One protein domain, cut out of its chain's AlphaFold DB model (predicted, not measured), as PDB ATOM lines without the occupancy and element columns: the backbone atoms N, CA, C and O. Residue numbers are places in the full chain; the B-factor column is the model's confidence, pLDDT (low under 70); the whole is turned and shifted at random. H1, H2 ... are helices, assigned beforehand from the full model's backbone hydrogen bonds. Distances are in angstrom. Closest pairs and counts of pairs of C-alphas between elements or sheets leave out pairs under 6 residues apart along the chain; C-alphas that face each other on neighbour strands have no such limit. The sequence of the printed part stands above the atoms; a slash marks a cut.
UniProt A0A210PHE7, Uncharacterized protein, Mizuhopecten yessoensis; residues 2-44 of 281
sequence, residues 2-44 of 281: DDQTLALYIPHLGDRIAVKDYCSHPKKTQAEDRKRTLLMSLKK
ATOM      1  N   ASP A   2     196.609 139.548 234.483       87.38
ATOM      2  CA  ASP A   2     197.898 138.903 234.734       87.38
ATOM      3  C   ASP A   2     197.728 137.702 235.669       87.38
ATOM      4  O   ASP A   2     196.786 137.662 236.462       87.38
ATOM      5  N   ASP A   3     198.623 136.712 235.580       87.75
ATOM      6  CA  ASP A   3     198.500 135.455 236.342       87.75
ATOM      7  C   ASP A   3     198.431 135.701 237.856       87.75
ATOM      8  O   ASP A   3     197.653 135.056 238.551       87.75
ATOM      9  N   GLN A   4     199.157 136.710 238.349       89.31
ATOM     10  CA  GLN A   4     199.122 137.123 239.754       89.31
ATOM     11  C   GLN A   4     197.727 137.582 240.191       89.31
ATOM     12  O   GLN A   4     197.297 137.279 241.300       89.31
ATOM     13  N   THR A   5     196.987 138.266 239.315       91.19
ATOM     14  CA  THR A   5     195.605 138.666 239.592       91.19
ATOM     15  C   THR A   5     194.662 137.467 239.528       91.19
ATOM     16  O   THR A   5     193.756 137.372 240.349       91.19
ATOM     17  N   LEU A   6     194.868 136.528 238.594       90.38
ATOM     18  CA  LEU A   6     194.071 135.295 238.542       90.38
ATOM     19  C   LEU A   6     194.324 134.389 239.755       90.38
ATOM     20  O   LEU A   6     193.390 133.735 240.209       90.38
ATOM     21  N   ALA A   7     195.541 134.367 240.306       93.06
ATOM     22  CA  ALA A   7     195.906 133.556 241.471       93.06
ATOM     23  C   ALA A   7     195.111 133.911 242.733       93.06
ATOM     24  O   ALA A   7     194.892 133.041 243.573       93.06
ATOM     25  N   LEU A   8     194.619 135.151 242.835       94.19
ATOM     26  CA  LEU A   8     193.757 135.594 243.935       94.19
ATOM     27  C   LEU A   8     192.365 134.944 243.906       94.19
ATOM     28  O   LEU A   8     191.734 134.815 244.951       94.19
ATOM     29  N   TYR A   9     191.886 134.537 242.726       93.75
ATOM     30  CA  TYR A   9     190.538 133.987 242.532       93.75
ATOM     31  C   TYR A   9     190.542 132.500 242.156       93.75
ATOM     32  O   TYR A   9     189.571 131.796 242.416       93.75
ATOM     33  N   ILE A  10     191.626 132.020 241.542       93.94
ATOM     34  CA  ILE A  10     191.807 130.644 241.073       93.94
ATOM     35  C   ILE A  10     193.152 130.133 241.625       93.94
ATOM     36  O   ILE A  10     194.200 130.356 241.007       93.94
ATOM     37  N   PRO A  11     193.154 129.459 242.794       91.25
ATOM     38  CA  PRO A  11     194.385 129.062 243.487       91.25
ATOM     39  C   PRO A  11     195.240 128.060 242.702       91.25
ATOM     40  O   PRO A  11     196.473 128.122 242.735       91.25
ATOM     41  N   HIS A  12     194.603 127.162 241.947       95.19
ATOM     42  CA  HIS A  12     195.295 126.137 241.174       95.19
ATOM     43  C   HIS A  12     195.842 126.685 239.852       95.19
ATOM     44  O   HIS A  12     195.125 127.272 239.046       95.19
ATOM     45  N   LEU A  13     197.134 126.446 239.606       92.12
ATOM     46  CA  LEU A  13     197.823 126.892 238.392       92.12
ATOM     47  C   LEU A  13     197.220 126.281 237.117       92.12
ATOM     48  O   LEU A  13     197.069 126.985 236.123       92.12
ATOM     49  N   GLY A  14     196.840 124.999 237.153       95.62
ATOM     50  CA  GLY A  14     196.229 124.316 236.005       95.62
ATOM     51  C   GLY A  14     194.947 125.003 235.531       95.62
ATOM     52  O   GLY A  14     194.784 125.251 234.338       95.62
ATOM     53  N   ASP A  15     194.096 125.413 236.469       94.12
ATOM     54  CA  ASP A  15     192.843 126.107 236.169       94.12
ATOM     55  C   ASP A  15     193.091 127.513 235.610       94.12
ATOM     56  O   ASP A  15     192.428 127.930 234.660       94.12
ATOM     57  N   ARG A  16     194.094 128.240 236.125       93.88
ATOM     58  CA  ARG A  16     194.490 129.544 235.565       93.88
ATOM     59  C   ARG A  16     194.987 129.434 234.133       93.88
ATOM     60  O   ARG A  16     194.603 130.248 233.293       93.88
ATOM     61  N   ILE A  17     195.808 128.421 233.849       92.06
ATOM     62  CA  ILE A  17     196.291 128.131 232.495       92.06
ATOM     63  C   ILE A  17     195.104 127.801 231.585       92.06
ATOM     64  O   ILE A  17     194.999 128.383 230.508       92.06
ATOM     65  N   ALA A  18     194.177 126.951 232.033       90.94
ATOM     66  CA  ALA A  18     192.988 126.584 231.267       90.94
ATOM     67  C   ALA A  18     192.076 127.789 230.975       90.94
ATOM     68  O   ALA A  18     191.590 127.941 229.855       90.94
ATOM     69  N   VAL A  19     191.871 128.681 231.949       89.75
ATOM     70  CA  VAL A  19     191.092 129.917 231.766       89.75
ATOM     71  C   VAL A  19     191.791 130.867 230.800       89.75
ATOM     72  O   VAL A  19     191.146 131.424 229.909       89.75
ATOM     73  N   LYS A  20     193.109 131.041 230.938       89.19
ATOM     74  CA  LYS A  20     193.895 131.875 230.024       89.19
ATOM     75  C   LYS A  20     193.843 131.326 228.598       89.19
ATOM     76  O   LYS A  20     193.644 132.109 227.670       89.19
ATOM     77  N   ASP A  21     193.956 130.013 228.430       87.31
ATOM     78  CA  ASP A  21     193.855 129.343 227.133       87.31
ATOM     79  C   ASP A  21     192.449 129.479 226.526       87.31
ATOM     80  O   ASP A  21     192.306 129.919 225.387       87.31
ATOM     81  N   TYR A  22     191.394 129.235 227.310       85.44
ATOM     82  CA  TYR A  22     190.000 129.401 226.882       85.44
ATOM     83  C   TYR A  22     189.685 130.828 226.410       85.44
ATOM     84  O   TYR A  22     188.990 131.024 225.409       85.44
ATOM     85  N   CYS A  23     190.209 131.829 227.120       84.38
ATOM     86  CA  CYS A  23     190.041 133.237 226.770       84.38
ATOM     87  C   CYS A  23     190.895 133.660 225.566       84.38
ATOM     88  O   CYS A  23     190.475 134.536 224.811       84.38
ATOM     89  N   SER A  24     192.069 133.049 225.376       81.62
ATOM     90  CA  SER A  24     192.977 133.352 224.258       81.62
ATOM     91  C   SER A  24     192.536 132.674 222.958       81.62
ATOM     92  O   SER A  24     192.713 133.232 221.877       81.62
ATOM     93  N   HIS A  25     191.898 131.508 223.061       70.44
ATOM     94  CA  HIS A  25     191.408 130.718 221.936       70.44
ATOM     95  C   HIS A  25     189.893 130.504 222.060       70.44
ATOM     96  O   HIS A  25     189.439 129.383 222.319       70.44
ATOM     97  N   PRO A  26     189.063 131.550 221.867       66.31
ATOM     98  CA  PRO A  26     187.622 131.363 221.864       66.31
ATOM     99  C   PRO A  26     187.271 130.343 220.775       66.31
ATOM    100  O   PRO A  26     187.449 130.609 219.587       66.31
ATOM    101  N   LYS A  27     186.723 129.182 221.171       64.56
ATOM    102  CA  LYS A  27     186.291 128.052 220.309       64.56
ATOM    103  C   LYS A  27     185.164 128.407 219.311       64.56
ATOM    104  O   LYS A  27     184.443 127.537 218.826       64.56
ATOM    105  N   LYS A  28     184.981 129.696 219.021       59.59
ATOM    106  CA  LYS A  28     183.937 130.276 218.180       59.59
ATOM    107  C   LYS A  28     184.142 130.009 216.693       59.59
ATOM    108  O   LYS A  28     183.192 130.196 215.958       59.59
ATOM    109  N   THR A  29     185.311 129.574 216.229       60.66
ATOM    110  CA  THR A  29     185.552 129.411 214.786       60.66
ATOM    111  C   THR A  29     185.019 128.074 214.278       60.66
ATOM    112  O   THR A  29     184.003 128.056 213.600       60.66
ATOM    113  N   GLN A  30     185.547 126.923 214.708       65.62
ATOM    114  CA  GLN A  30     185.115 125.641 214.118       65.62
ATOM    115  C   GLN A  30     183.621 125.313 214.286       65.62
ATOM    116  O   GLN A  30     183.004 124.777 213.366       65.62
ATOM    117  N   ALA A  31     183.020 125.598 215.446       68.62
ATOM    118  CA  ALA A  31     181.613 125.276 215.683       68.62
ATOM    119  C   ALA A  31     180.665 126.231 214.940       68.62
ATOM    120  O   ALA A  31     179.688 125.773 214.348       68.62
ATOM    121  N   GLU A  32     180.950 127.536 214.929       75.56
ATOM    122  CA  GLU A  32     180.129 128.502 214.189       75.56
ATOM    123  C   GLU A  32     180.349 128.392 212.684       75.56
ATOM    124  O   GLU A  32     179.388 128.521 211.933       75.56
ATOM    125  N   ASP A  33     181.552 128.059 212.221       75.19
ATOM    126  CA  ASP A  33     181.824 127.828 210.802       75.19
ATOM    127  C   ASP A  33     181.112 126.567 210.305       75.19
ATOM    128  O   ASP A  33     180.507 126.584 209.229       75.19
ATOM    129  N   ARG A  34     181.051 125.500 211.117       79.00
ATOM    130  CA  ARG A  34     180.207 124.325 210.832       79.00
ATOM    131  C   ARG A  34     178.725 124.690 210.798       79.00
ATOM    132  O   ARG A  34     178.036 124.301 209.855       79.00
ATOM    133  N   LYS A  35     178.231 125.466 211.772       85.06
ATOM    134  CA  LYS A  35     176.835 125.943 211.786       85.06
ATOM    135  C   LYS A  35     176.525 126.807 210.564       85.06
ATOM    136  O   LYS A  35     175.508 126.591 209.917       85.06
ATOM    137  N   ARG A  36     177.403 127.743 210.200       83.88
ATOM    138  CA  ARG A  36     177.266 128.611 209.020       83.88
ATOM    139  C   ARG A  36     177.276 127.801 207.732       83.88
ATOM    140  O   ARG A  36     176.395 127.998 206.902       83.88
ATOM    141  N   THR A  37     178.194 126.848 207.596       87.62
ATOM    142  CA  THR A  37     178.280 125.955 206.429       87.62
ATOM    143  C   THR A  37     177.026 125.093 206.294       87.62
ATOM    144  O   THR A  37     176.481 124.949 205.195       87.62
ATOM    145  N   LEU A  38     176.511 124.568 207.410       90.38
ATOM    146  CA  LEU A  38     175.270 123.797 207.447       90.38
ATOM    147  C   LEU A  38     174.056 124.661 207.084       90.38
ATOM    148  O   LEU A  38     173.269 124.270 206.225       90.38
ATOM    149  N   LEU A  39     173.926 125.846 207.684       93.00
ATOM    150  CA  LEU A  39     172.837 126.786 207.405       93.00
ATOM    151  C   LEU A  39     172.876 127.285 205.958       93.00
ATOM    152  O   LEU A  39     171.831 127.406 205.328       93.00
ATOM    153  N   MET A  40     174.062 127.533 205.407       88.06
ATOM    154  CA  MET A  40     174.241 127.915 204.009       88.06
ATOM    155  C   MET A  40     173.877 126.763 203.067       88.06
ATOM    156  O   MET A  40     173.177 126.975 202.080       88.06
ATOM    157  N   SER A  41     174.267 125.532 203.403       88.25
ATOM    158  CA  SER A  41     173.880 124.331 202.652       88.25
ATOM    159  C   SER A  41     172.371 124.077 202.705       88.25
ATOM    160  O   SER A  41     171.777 123.695 201.699       88.25
ATOM    161  N   LEU A  42     171.738 124.316 203.854       88.62
ATOM    162  CA  LEU A  42     170.295 124.193 204.035       88.62
ATOM    163  C   LEU A  42     169.541 125.269 203.248       88.62
ATOM    164  O   LEU A  42     168.633 124.938 202.493       88.62
ATOM    165  N   LYS A  43     169.963 126.535 203.359       87.25
ATOM    166  CA  LYS A  43     169.409 127.646 202.572       87.25
ATOM    167  C   LYS A  43     169.532 127.377 201.077       87.25
ATOM    168  O   LYS A  43     168.550 127.543 200.372       87.25
ATOM    169  N   LYS A  44     170.690 126.886 200.617       86.00
ATOM    170  CA  LYS A  44     170.906 126.485 199.221       86.00
ATOM    171  C   LYS A  44     169.934 125.386 198.790       86.00
ATOM    172  O   LYS A  44     169.393 125.461 197.695       86.00
TER     173      LYS A  44
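AT A GLANCE: This is residues 2 to 44 of the 281 residues of an uncharacterized protein of Mizuhopecten yessoensis (UniProt A0A210PHE7). H1 packs on residues 13 to 16 of H2 as a small head, and residues 21 to 44, which hold the end of H2 and H3, stick out from it as a long arm that makes the length. The 43 printed residues, with three named helices in the order H1, H2, H3 and no named strand, are all helix in class. The whole is extended, with a radius of gyration of the C-alphas of 16.9 A and spans of 51 by 14 by 11 A.

IN THESE COORDINATES: Find C-alpha 3 at (198.500, 135.455, 236.342), where H1 begins; it holds residues 3 to 7. H2, residues 13 to 24, runs 16.3 A. H3, residues 28 to 44, runs 23.3 A to C-alpha 44 at (170.906, 126.485, 199.221).

HOW THE PARTS SIT: Look at Leu 6 and Arg 16, the closest C-alphas of H1 and H2, 6.5 A apart: the helices touch, H2 with residues 13 to 16 alone. H3 is apart from both. Every O i to N i+4 pair is within hydrogen-bond range in H1 and H2, and 12 of 13 in H3.

THE WHOLE: The farthest C-alphas, Leu 8 and Lys 44, are 51.0 A apart. Both links are tight, and the printed part has no cut. Residues 26 to 31 have pLDDT under 70.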